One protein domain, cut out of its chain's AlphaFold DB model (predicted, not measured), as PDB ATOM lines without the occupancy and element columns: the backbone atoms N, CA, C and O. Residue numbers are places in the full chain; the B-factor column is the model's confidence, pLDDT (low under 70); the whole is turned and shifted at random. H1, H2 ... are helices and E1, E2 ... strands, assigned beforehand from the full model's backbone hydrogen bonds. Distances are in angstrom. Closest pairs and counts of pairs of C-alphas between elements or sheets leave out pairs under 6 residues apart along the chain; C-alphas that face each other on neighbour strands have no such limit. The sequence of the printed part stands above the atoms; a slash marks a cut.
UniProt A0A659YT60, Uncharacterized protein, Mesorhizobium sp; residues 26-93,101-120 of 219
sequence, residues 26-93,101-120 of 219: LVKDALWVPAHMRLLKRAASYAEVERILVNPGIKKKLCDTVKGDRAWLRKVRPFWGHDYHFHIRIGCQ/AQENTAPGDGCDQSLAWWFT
ATOM      1  N   LEU A  26     345.504 335.503 499.962       97.62
ATOM      2  CA  LEU A  26     345.460 336.644 499.054       97.62
ATOM      3  C   LEU A  26     344.397 337.648 499.492       97.62
ATOM      4  O   LEU A  26     343.398 337.310 500.124       97.62
ATOM      5  N   VAL A  27     344.612 338.913 499.138       98.12
ATOM      6  CA  VAL A  27     343.629 339.972 499.377       98.12
ATOM      7  C   VAL A  27     342.369 339.722 498.546       98.12
ATOM      8  O   VAL A  27     342.449 339.447 497.350       98.12
ATOM      9  N   LYS A  28     341.200 339.891 499.167       98.19
ATOM     10  CA  LYS A  28     339.899 339.909 498.493       98.19
ATOM     11  C   LYS A  28     339.757 341.228 497.739       98.19
ATOM     12  O   LYS A  28     339.488 342.267 498.343       98.19
ATOM     13  N   ASP A  29     339.922 341.197 496.420       96.19
ATOM     14  CA  ASP A  29     339.965 342.410 495.593       96.19
ATOM     15  C   ASP A  29     338.713 343.290 495.716       96.19
ATOM     16  O   ASP A  29     338.833 344.512 495.727       96.19
ATOM     17  N   ALA A  30     337.537 342.691 495.926       97.12
ATOM     18  CA  ALA A  30     336.289 343.419 496.164       97.12
ATOM     19  C   ALA A  30     336.322 344.328 497.413       97.12
ATOM     20  O   ALA A  30     335.554 345.282 497.501       97.12
ATOM     21  N   LEU A  31     337.202 344.048 498.380       96.31
ATOM     22  CA  LEU A  31     337.352 344.823 499.617       96.31
ATOM     23  C   LEU A  31     338.558 345.774 499.576       96.31
ATOM     24  O   LEU A  31     338.673 346.680 500.407       96.31
ATOM     25  N   TRP A  32     339.483 345.590 498.631       96.81
ATOM     26  CA  TRP A  32     340.714 346.370 498.580       96.81
ATOM     27  C   TRP A  32     340.507 347.730 497.919       96.81
ATOM     28  O   TRP A  32     340.563 347.879 496.701       96.81
ATOM     29  N   VAL A  33     340.360 348.767 498.742       95.38
ATOM     30  CA  VAL A  33     340.330 350.154 498.264       95.38
ATOM     31  C   VAL A  33     341.700 350.848 498.351       95.38
ATOM     32  O   VAL A  33     342.489 350.550 499.256       95.38
ATOM     33  N   PRO A  34     341.981 351.859 497.498       95.44
ATOM     34  CA  PRO A  34     343.241 352.616 497.520       95.44
ATOM     35  C   PRO A  34     343.602 353.250 498.873       95.44
ATOM     36  O   PRO A  34     344.772 353.527 499.145       95.44
ATOM     37  N   ALA A  35     342.610 353.485 499.740       95.25
ATOM     38  CA  ALA A  35     342.831 354.012 501.082       95.25
ATOM     39  C   ALA A  35     343.703 353.088 501.953       95.25
ATOM     40  O   ALA A  35     344.496 353.603 502.738       95.25
ATOM     41  N   HIS A  36     343.633 351.763 501.778       96.94
ATOM     42  CA  HIS A  36     344.463 350.815 502.533       96.94
ATOM     43  C   HIS A  36     345.953 350.999 502.228       96.94
ATOM     44  O   HIS A  36     346.766 351.135 503.140       96.94
ATOM     45  N   MET A  37     346.311 351.110 500.944       97.50
ATOM     46  CA  MET A  37     347.684 351.412 500.529       97.50
ATOM     47  C   MET A  37     348.148 352.763 501.085       97.50
ATOM     48  O   MET A  37     349.249 352.856 501.626       97.50
ATOM     49  N   ARG A  38     347.323 353.814 500.968       97.00
ATOM     50  CA  ARG A  38     347.686 355.151 501.467       97.00
ATOM     51  C   ARG A  38     347.897 355.165 502.979       97.00
ATOM     52  O   ARG A  38     348.826 355.823 503.436       97.00
ATOM     53  N   LEU A  39     347.079 354.432 503.736       97.38
ATOM     54  CA  LEU A  39     347.223 354.296 505.184       97.38
ATOM     55  C   LEU A  39     348.557 353.632 505.550       97.38
ATOM     56  O   LEU A  39     349.310 354.185 506.349       97.38
ATOM     57  N   LEU A  40     348.889 352.505 504.912       98.44
ATOM     58  CA  LEU A  40     350.151 351.799 505.153       98.44
ATOM     59  C   LEU A  40     351.366 352.641 504.737       98.44
ATOM     60  O   LEU A  40     352.338 352.725 505.486       98.44
ATOM     61  N   LYS A  41     351.295 353.332 503.591       98.19
ATOM     62  CA  LYS A  41     352.354 354.252 503.145       98.19
ATOM     63  C   LYS A  41     352.536 355.413 504.121       98.19
ATOM     64  O   LYS A  41     353.667 355.768 504.447       98.19
ATOM     65  N   ARG A  42     351.436 355.988 504.618       98.00
ATOM     66  CA  ARG A  42     351.482 357.066 505.612       98.00
ATOM     67  C   ARG A  42     352.118 356.584 506.910       98.00
ATOM     68  O   ARG A  42     353.035 357.241 507.386       98.00
ATOM     69  N   ALA A  43     351.695 355.439 507.439       98.25
ATOM     70  CA  ALA A  43     352.301 354.848 508.629       98.25
ATOM     71  C   ALA A  43     353.808 354.589 508.430       98.25
ATOM     72  O   ALA A  43     354.609 354.922 509.295       98.25
ATOM     73  N   ALA A  44     354.221 354.087 507.263       98.25
ATOM     74  CA  ALA A  44     355.629 353.811 506.975       98.25
ATOM     75  C   ALA A  44     356.496 355.077 506.822       98.25
ATOM     76  O   ALA A  44     357.714 355.007 506.999       98.25
ATOM     77  N   SER A  45     355.886 356.224 506.495       97.19
ATOM     78  CA  SER A  45     356.610 357.487 506.293       97.19
ATOM     79  C   SER A  45     357.160 358.112 507.577       97.19
ATOM     80  O   SER A  45     358.069 358.931 507.497       97.19
ATOM     81  N   TYR A  46     356.644 357.721 508.744       97.62
ATOM     82  CA  TYR A  46     357.147 358.189 510.035       97.62
ATOM     83  C   TYR A  46     358.528 357.591 510.309       97.62
ATOM     84  O   TYR A  46     358.742 356.390 510.103       97.62
ATOM     85  N   ALA A  47     359.476 358.421 510.745       95.38
ATOM     86  CA  ALA A  47     360.853 357.999 511.005       95.38
ATOM     87  C   ALA A  47     360.923 357.034 512.198       95.38
ATOM     88  O   ALA A  47     361.717 356.098 512.193       95.38
ATOM     89  N   GLU A  48     360.018 357.222 513.153       96.25
ATOM     90  CA  GLU A  48     359.864 356.452 514.381       96.25
ATOM     91  C   GLU A  48     359.371 355.027 514.113       96.25
ATOM     92  O   GLU A  48     359.601 354.134 514.924       96.25
ATOM     93  N   VAL A  49     358.685 354.794 512.989       97.81
ATOM     94  CA  VAL A  49     358.159 353.474 512.629       97.81
ATOM     95  C   VAL A  49     359.268 352.621 512.027       97.81
ATOM     96  O   VAL A  49     359.800 352.945 510.966       97.81
ATOM     97  N   GLU A  50     359.557 351.483 512.651       97.25
ATOM     98  CA  GLU A  50     360.567 350.531 512.177       97.25
ATOM     99  C   GLU A  50     359.954 349.412 511.329       97.25
ATOM    100  O   GLU A  50     360.539 348.976 510.333       97.25
ATOM    101  N   ARG A  51     358.765 348.933 511.718       98.00
ATOM    102  CA  ARG A  51     358.070 347.822 511.055       98.00
ATOM    103  C   ARG A  51     356.564 348.019 511.054       98.00
ATOM    104  O   ARG A  51     355.987 348.523 512.012       98.00
ATOM    105  N   ILE A  52     355.936 347.537 509.991       98.62
ATOM    106  CA  ILE A  52     354.494 347.372 509.881       98.62
ATOM    107  C   ILE A  52     354.232 345.918 509.514       98.62
ATOM    108  O   ILE A  52     354.556 345.503 508.402       98.62
ATOM    109  N   LEU A  53     353.688 345.138 510.442       98.56
ATOM    110  CA  LEU A  53     353.338 343.747 510.184       98.56
ATOM    111  C   LEU A  53     351.957 343.683 509.535       98.56
ATOM    112  O   LEU A  53     351.015 344.322 510.006       98.56
ATOM    113  N   VAL A  54     351.859 342.935 508.442       98.75
ATOM    114  CA  VAL A  54     350.631 342.718 507.666       98.75
ATOM    115  C   VAL A  54     350.558 341.260 507.232       98.75
ATOM    116  O   VAL A  54     351.582 340.579 507.186       98.75
ATOM    117  N   ASN A  55     349.381 340.799 506.822       98.56
ATOM    118  CA  ASN A  55     349.265 339.506 506.158       98.56
ATOM    119  C   ASN A  55     350.118 339.468 504.858       98.56
ATOM    120  O   ASN A  55     350.187 340.485 504.146       98.56
ATOM    121  N   PRO A  56     350.751 338.332 504.493       98.38
ATOM    122  CA  PRO A  56     351.508 338.199 503.243       98.38
ATOM    123  C   PRO A  56     350.730 338.588 501.979       98.38
ATOM    124  O   PRO A  56     351.310 339.214 501.089       98.38
ATOM    125  N   GLY A  57     349.424 338.329 501.908       98.38
ATOM    126  CA  GLY A  57     348.562 338.757 500.804       98.38
ATOM    127  C   GLY A  57     348.512 340.268 500.628       98.38
ATOM    128  O   GLY A  57     348.574 340.768 499.504       98.38
ATOM    129  N   ILE A  58     348.461 341.015 501.735       98.69
ATOM    130  CA  ILE A  58     348.494 342.484 501.714       98.69
ATOM    131  C   ILE A  58     349.855 342.955 501.203       98.69
ATOM    132  O   ILE A  58     349.922 343.817 500.324       98.69
ATOM    133  N   LYS A  59     350.947 342.363 501.705       98.69
ATOM    134  CA  LYS A  59     352.300 342.672 501.228       98.69
ATOM    135  C   LYS A  59     352.434 342.401 499.727       98.69
ATOM    136  O   LYS A  59     352.932 343.267 499.011       98.69
ATOM    137  N   LYS A  60     351.925 341.267 499.241       98.62
ATOM    138  CA  LYS A  60     351.897 340.925 497.815       98.62
ATOM    139  C   LYS A  60     351.087 341.934 497.000       98.62
ATOM    140  O   LYS A  60     351.607 342.465 496.023       98.62
ATOM    141  N   LYS A  61     349.874 342.291 497.438       98.56
ATOM    142  CA  LYS A  61     349.043 343.299 496.759       98.56
ATOM    143  C   LYS A  61     349.777 344.633 496.613       98.56
ATOM    144  O   LYS A  61     349.722 345.251 495.550       98.56
ATOM    145  N   LEU A  62     350.496 345.066 497.650       98.62
ATOM    146  CA  LEU A  62     351.348 346.255 497.582       98.62
ATOM    147  C   LEU A  62     352.506 346.079 496.594       98.62
ATOM    148  O   LEU A  62     352.739 346.964 495.774       98.62
ATOM    149  N   CYS A  63     353.208 344.945 496.641       98.44
ATOM    150  CA  CYS A  63     354.305 344.656 495.722       98.44
ATOM    151  C   CYS A  63     353.856 344.702 494.254       98.44
ATOM    152  O   CYS A  63     354.565 345.288 493.435       98.44
ATOM    153  N   ASP A  64     352.671 344.181 493.946       97.94
ATOM    154  CA  ASP A  64     352.132 344.123 492.585       97.94
ATOM    155  C   ASP A  64     351.675 345.511 492.083       97.94
ATOM    156  O   ASP A  64     351.891 345.886 490.922       97.94
ATOM    157  N   THR A  65     351.057 346.307 492.965       97.25
ATOM    158  CA  THR A  65     350.324 347.525 492.568       97.25
ATOM    159  C   THR A  65     351.089 348.830 492.769       97.25
ATOM    160  O   THR A  65     350.858 349.779 492.021       97.25
ATOM    161  N   VAL A  66     352.014 348.912 493.729       97.75
ATOM    162  CA  VAL A  66     352.754 350.152 494.005       97.75
ATOM    163  C   VAL A  66     353.763 350.419 492.890       97.75
ATOM    164  O   VAL A  66     354.678 349.627 492.658       97.75
ATOM    165  N   LYS A  67     353.630 351.566 492.227       94.75
ATOM    166  CA  LYS A  67     354.577 352.067 491.220       94.75
ATOM    167  C   LYS A  67     355.324 353.298 491.755       94.75
ATOM    168  O   LYS A  67     354.857 353.946 492.691       94.75
ATOM    169  N   GLY A  68     356.472 353.619 491.159       95.44
ATOM    170  CA  GLY A  68     357.319 354.739 491.586       95.44
ATOM    171  C   GLY A  68     358.090 354.435 492.872       95.44
ATOM    172  O   GLY A  68     358.716 353.383 492.976       95.44
ATOM    173  N   ASP A  69     358.050 355.347 493.848       94.94
ATOM    174  CA  ASP A  69     358.747 355.175 495.127       94.94
ATOM    175  C   ASP A  69     358.172 354.015 495.962       94.94
ATOM    176  O   ASP A  69     357.027 354.038 496.440       94.94
ATOM    177  N   ARG A  70     359.033 353.016 496.164       97.19
ATOM    178  CA  ARG A  70     358.782 351.770 496.890       97.19
ATOM    179  C   ARG A  70     359.642 351.620 498.142       97.19
ATOM    180  O   ARG A  70     359.509 350.607 498.824       97.19
ATOM    181  N   ALA A  71     360.482 352.598 498.491       96.88
ATOM    182  CA  ALA A  71     361.412 352.470 499.618       96.88
ATOM    183  C   ALA A  71     360.685 352.181 500.945       96.88
ATOM    184  O   ALA A  71     361.148 351.394 501.770       96.88
ATOM    185  N   TRP A  72     359.486 352.744 501.113       97.62
ATOM    186  CA  TRP A  72     358.633 352.533 502.284       97.62
ATOM    187  C   TRP A  72     358.160 351.078 502.459       97.62
ATOM    188  O   TRP A  72     357.885 350.657 503.586       97.62
ATOM    189  N   LEU A  73     358.104 350.280 501.384       98.44
ATOM    190  CA  LEU A  73     357.720 348.867 501.462       98.44
ATOM    191  C   LEU A  73     358.707 348.062 502.307       98.44
ATOM    192  O   LEU A  73     358.290 347.083 502.922       98.44
ATOM    193  N   ARG A  74     359.966 348.498 502.430       97.75
ATOM    194  CA  ARG A  74     360.968 347.864 503.298       97.75
ATOM    195  C   ARG A  74     360.484 347.683 504.746       97.75
ATOM    196  O   ARG A  74     360.812 346.685 505.387       97.75
ATOM    197  N   LYS A  75     359.677 348.622 505.260       98.12
ATOM    198  CA  LYS A  75     359.102 348.556 506.616       98.12
ATOM    199  C   LYS A  75     357.904 347.609 506.709       98.12
ATOM    200  O   LYS A  75     357.608 347.119 507.794       98.12
ATOM    201  N   VAL A  76     357.220 347.325 505.600       98.50
ATOM    202  CA  VAL A  76     356.041 346.447 505.569       98.50
ATOM    203  C   VAL A  76     356.493 344.990 505.506       98.50
ATOM    204  O   VAL A  76     357.099 344.572 504.514       98.50
ATOM    205  N   ARG A  77     356.217 344.217 506.559       98.25
ATOM    206  CA  ARG A  77     356.693 342.840 506.733       98.25
ATOM    207  C   ARG A  77     355.519 341.856 506.805       98.25
ATOM    208  O   ARG A  77     354.571 342.122 507.540       98.25
ATOM    209  N   PRO A  78     355.578 340.738 506.065       98.00
ATOM    210  CA  PRO A  78     354.575 339.687 506.177       98.00
ATOM    211  C   PRO A  78     354.648 339.007 507.553       98.00
ATOM    212  O   PRO A  78     355.741 338.795 508.087       98.00
ATOM    213  N   PHE A  79     353.490 338.688 508.124       97.12
ATOM    214  CA  PHE A  79     353.344 337.922 509.359       97.12
ATOM    215  C   PHE A  79     352.016 337.148 509.353       97.12
ATOM    216  O   PHE A  79     351.074 337.546 508.670       97.12
ATOM    217  N   TRP A  80     351.937 336.054 510.114       94.88
ATOM    218  CA  TRP A  80     350.717 335.244 510.244       94.88
ATOM    219  C   TRP A  80     349.540 336.047 510.822       94.88
ATOM    220  O   TRP A  80     349.729 336.910 511.685       94.88
ATOM    221  N   GLY A  81     348.320 335.731 510.380       94.19
ATOM    222  CA  GLY A  81     347.114 336.481 510.734       94.19
ATOM    223  C   GLY A  81     347.109 337.853 510.067       94.19
ATOM    224  O   GLY A  81     347.397 337.959 508.877       94.19
ATOM    225  N   HIS A  82     346.841 338.915 510.837       97.31
ATOM    226  CA  HIS A  82     346.824 340.298 510.331       97.31
ATOM    227  C   HIS A  82     345.866 340.487 509.136       97.31
ATOM    228  O   HIS A  82     346.115 341.278 508.224       97.31
ATOM    229  N   ASP A  83     344.761 339.739 509.135       96.31
ATOM    230  CA  ASP A  83     343.806 339.691 508.022       96.31
ATOM    231  C   ASP A  83     342.851 340.891 508.014       96.31
ATOM    232  O   ASP A  83     342.217 341.182 507.003       96.31
ATOM    233  N   TYR A  84     342.747 341.595 509.143       94.75
ATOM    234  CA  TYR A  84     341.831 342.721 509.362       94.75
ATOM    235  C   TYR A  84     342.456 343.893 510.132       94.75
ATOM    236  O   TYR A  84     341.812 344.918 510.354       94.75
ATOM    237  N   HIS A  85     343.707 343.746 510.559       97.00
ATOM    238  CA  HIS A  85     344.475 344.746 511.288       97.00
ATOM    239  C   HIS A  85     345.941 344.663 510.857       97.00
ATOM    240  O   HIS A  85     346.362 343.708 510.208       97.00
ATOM    241  N   PHE A  86     346.731 345.664 511.222       98.19
ATOM    242  CA  PHE A  86     348.171 345.666 511.006       98.19
ATOM    243  C   PHE A  86     348.868 346.176 512.264       98.19
ATOM    244  O   PHE A  86     348.330 347.030 512.968       98.19
ATOM    245  N   HIS A  87     350.061 345.662 512.549       98.56
ATOM    246  CA  HIS A  87     350.818 346.068 513.731       98.56
ATOM    247  C   HIS A  87     351.904 347.056 513.341       98.56
ATOM    248  O   HIS A  87     352.812 346.715 512.587       98.56
ATOM    249  N   ILE A  88     351.841 348.266 513.887       98.19
ATOM    250  CA  ILE A  88     352.941 349.225 513.808       98.19
ATOM    251  C   ILE A  88     353.872 348.977 514.994       98.19
ATOM    252  O   ILE A  88     353.427 348.940 516.141       98.19
ATOM    253  N   ARG A  89     355.169 348.847 514.724       97.44
ATOM    254  CA  ARG A  89     356.221 348.901 515.740       97.44
ATOM    255  C   ARG A  89     357.006 350.194 515.575       97.44
ATOM    256  O   ARG A  89     357.550 350.456 514.500       97.44
ATOM    257  N   ILE A  90     357.065 350.959 516.658       96.25
ATOM    258  CA  ILE A  90     357.952 352.109 516.797       96.25
ATOM    259  C   ILE A  90     359.290 351.670 517.391       96.25
ATOM    260  O   ILE A  90     359.337 350.712 518.167       96.25
ATOM    261  N   GLY A  91     360.358 352.360 517.009       95.12
ATOM    262  CA  GLY A  91     361.682 352.167 517.585       95.12
ATOM    263  C   GLY A  91     361.811 352.746 518.988       95.12
ATOM    264  O   GLY A  91     360.923 353.453 519.476       95.12
ATOM    265  N   CYS A  92     362.947 352.475 519.627       95.75
ATOM    266  CA  CYS A  92     363.292 353.081 520.910       95.75
ATOM    267  C   CYS A  92     363.437 354.599 520.768       95.75
ATOM    268  O   CYS A  92     364.265 355.078 519.994       95.75
ATOM    269  N   GLN A  93     362.623 355.352 521.509       94.38
ATOM    270  CA  GLN A  93     362.600 356.811 521.432       94.38
ATOM    271  C   GLN A  93     363.686 357.443 522.319       94.38
ATOM    272  O   GLN A  93     364.096 356.834 523.317       94.38
ATOM    273  N   ALA A 101     366.245 347.861 521.144       93.62
ATOM    274  CA  ALA A 101     365.946 347.891 519.721       93.62
ATOM    275  C   ALA A 101     365.902 346.470 519.141       93.62
ATOM    276  O   ALA A 101     366.561 345.550 519.632       93.62
ATOM    277  N   GLN A 102     365.134 346.300 518.068       93.81
ATOM    278  CA  GLN A 102     365.225 345.103 517.243       93.81
ATOM    279  C   GLN A 102     366.248 345.295 516.128       93.81
ATOM    280  O   GLN A 102     366.564 346.418 515.744       93.81
ATOM    281  N   GLU A 103     366.714 344.189 515.552       94.38
ATOM    282  CA  GLU A 103     367.521 344.230 514.333       94.38
ATOM    283  C   GLU A 103     366.810 345.015 513.228       94.38
ATOM    284  O   GLU A 103     365.580 345.087 513.193       94.38
ATOM    285  N   ASN A 104     367.561 345.575 512.286       92.75
ATOM    286  CA  ASN A 104     366.971 346.275 511.151       92.75
ATOM    287  C   ASN A 104     366.241 345.311 510.209       92.75
ATOM    288  O   ASN A 104     366.530 344.116 510.145       92.75
ATOM    289  N   THR A 105     365.276 345.825 509.445       93.62
ATOM    290  CA  THR A 105     364.705 345.047 508.342       93.62
ATOM    291  C   THR A 105     365.753 344.832 507.255       93.62
ATOM    292  O   THR A 105     366.601 345.701 507.007       93.62
ATOM    293  N   ALA A 106     365.661 343.680 506.585       93.00
ATOM    294  CA  ALA A 106     366.487 343.359 505.430       93.00
ATOM    295  C   ALA A 106     366.460 344.505 504.393       93.00
ATOM    296  O   ALA A 106     365.466 345.242 504.309       93.00
ATOM    297  N   PRO A 107     367.553 344.706 503.639       93.88
ATOM    298  CA  PRO A 107     367.570 345.669 502.545       93.88
ATOM    299  C   PRO A 107     366.557 345.288 501.454       93.88
ATOM    300  O   PRO A 107     366.093 344.153 501.383       93.88
ATOM    301  N   GLY A 108     366.226 346.252 500.593       95.94
ATOM    302  CA  GLY A 108     365.236 346.072 499.529       95.94
ATOM    303  C   GLY A 108     363.793 346.295 499.986       95.94
ATOM    304  O   GLY A 108     363.515 346.619 501.141       95.94
ATOM    305  N   ASP A 109     362.857 346.163 499.048       97.69
ATOM    306  CA  ASP A 109     361.427 346.340 499.312       97.69
ATOM    307  C   ASP A 109     360.761 345.068 499.867       97.69
ATOM    308  O   ASP A 109     359.615 345.128 500.321       97.69
ATOM    309  N   GLY A 110     361.480 343.939 499.895       96.75
ATOM    310  CA  GLY A 110     360.993 342.644 500.367       96.75
ATOM    311  C   GLY A 110     359.899 342.057 499.477       96.75
ATOM    312  O   GLY A 110     358.988 341.413 499.999       96.75
ATOM    313  N   CYS A 111     359.944 342.348 498.176       98.06
ATOM    314  CA  CYS A 111     359.063 341.804 497.142       98.06
ATOM    315  C   CYS A 111     359.793 340.753 496.283       98.06
ATOM    316  O   CYS A 111     359.670 340.737 495.062       98.06
ATOM    317  N   ASP A 112     360.578 339.901 496.940       96.25
ATOM    318  CA  ASP A 112     361.478 338.906 496.354       96.25
ATOM    319  C   ASP A 112     361.131 337.485 496.855       96.25
ATOM    320  O   ASP A 112     360.025 337.229 497.346       96.25
ATOM    321  N   GLN A 113     362.071 336.540 496.753       96.56
ATOM    322  CA  GLN A 113     361.921 335.170 497.254       96.56
ATOM    323  C   GLN A 113     361.511 335.095 498.733       96.56
ATOM    324  O   GLN A 113     360.803 334.159 499.113       96.56
ATOM    325  N   SER A 114     361.873 336.084 499.560       95.75
ATOM    326  CA  SER A 114     361.442 336.133 500.961       95.75
ATOM    327  C   SER A 114     359.929 336.301 501.107       95.75
ATOM    328  O   SER A 114     359.349 335.804 502.071       95.75
ATOM    329  N   LEU A 115     359.270 336.964 500.148       98.00
ATOM    330  CA  LEU A 115     357.813 337.037 500.084       98.00
ATOM    331  C   LEU A 115     357.219 335.785 499.438       98.00
ATOM    332  O   LEU A 115     356.201 335.294 499.915       98.00
ATOM    333  N   ALA A 116     357.853 335.251 498.390       97.56
ATOM    334  CA  ALA A 116     357.373 334.049 497.704       97.56
ATOM    335  C   ALA A 116     357.254 332.838 498.648       97.56
ATOM    336  O   ALA A 116     356.298 332.073 498.537       97.56
ATOM    337  N   TRP A 117     358.163 332.711 499.622       96.75
ATOM    338  CA  TRP A 117     358.122 331.662 500.647       96.75
ATOM    339  C   TRP A 117     356.783 331.594 501.409       96.75
ATOM    340  O   TRP A 117     356.302 330.499 501.694       96.75
ATOM    341  N   TRP A 118     356.123 332.737 501.650       97.31
ATOM    342  CA  TRP A 118     354.816 332.800 502.328       97.31
ATOM    343  C   TRP A 118     353.676 332.142 501.554       97.31
ATOM    344  O   TRP A 118     352.640 331.837 502.135       97.31
ATOM    345  N   PHE A 119     353.862 331.915 500.256       96.62
ATOM    346  CA  PHE A 119     352.887 331.264 499.382       96.62
ATOM    347  C   PHE A 119     353.270 329.808 499.069       96.62
ATOM    348  O   PHE A 119     352.732 329.210 498.142       96.62
ATOM    349  N   THR A 120     354.196 329.236 499.843       95.56
ATOM    350  CA  THR A 120     354.462 327.792 499.885       95.56
ATOM    351  C   THR A 120     353.691 327.150 501.040       95.56
ATOM    352  O   THR A 120     353.164 327.851 501.898       95.56
TER     353      THR A 120
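What this domain is: This is residues 26 to 93 and 101 to 120 of the 219 residues of an uncharacterized protein of Mesorhizobium sp (UniProt A0A659YT60). A small sheet of three strands, E2 E1 E3, has short helices H2 and H3 beside its E2 edge and the longest helix, H1, along one side, which it only grazes. H4 packs on H2, on the far side of E2 from H1. The printed part has 88 residues, with four named helices and three named strands in the order H1 E1 H2 H3 E2 E3 H4; the sheet is mixed and so is the class, helices and strands. It is compact, with a radius of gyration of the C-alphas of 12.4 A and spans of 39 by 28 by 27 A.

Where its parts are: In the sheet, E1 is residues 49 to 54, 14.0 A long, from C-alpha 49 at (358.159, 353.474, 512.629); E2 is residues 76 to 78 and E3 residues 87 to 90. H1, residues 34 to 45, is 16.7 A long and begins at (343.241, 352.616, 497.520). H2 is residues 56 to 65, 14.2 A long, H3 residues 71 to 75, and H4 residues 113 to 119, ending at (352.887, 331.264, 499.382).

How they stand to each other: E1 and E3 are antiparallel, with N 53 and O 87 2.8 A apart. E2 and E1 are parallel, with N 77 and O 52 2.8 A apart; E1, H2, H3 and E2 form a strand-helix-strand unit, two parallel strands with helices between, its crossover right-handed. H1 only grazes the sheet, with residues 40 to 44, and H2 with residues 56 to 62. H3 is on the sheet at a height of 5.6 A, over none of its strands. H1 touches H3 with residues 41 to 45 alone; the closest C-alphas, of Ala 44 and Trp 72, are 5.7 A apart. H2 and H4 touch at a steep tilt of 57 degrees, opposite ways, the closest C-alphas, of Pro 56 and Trp 118, 6.4 A apart. H1 and H4 are apart. Every O i to N i+4 pair is within hydrogen-bond range in H1 and H2; in H3 it is 0 of 1, beside 2 of 2 O i to N i+3 pairs, and in H4 1 of 3, beside 3 of 4.

The domain as a whole: The C-alphas farthest apart, of Ala 30 and Gln 93, are 38.9 A apart. Residues 94 to 100 are not printed, and C-alphas 93 and 101 are 9.7 A apart across the cut. Of the links printed whole, none is long. No printed residue is under 70 in pLDDT.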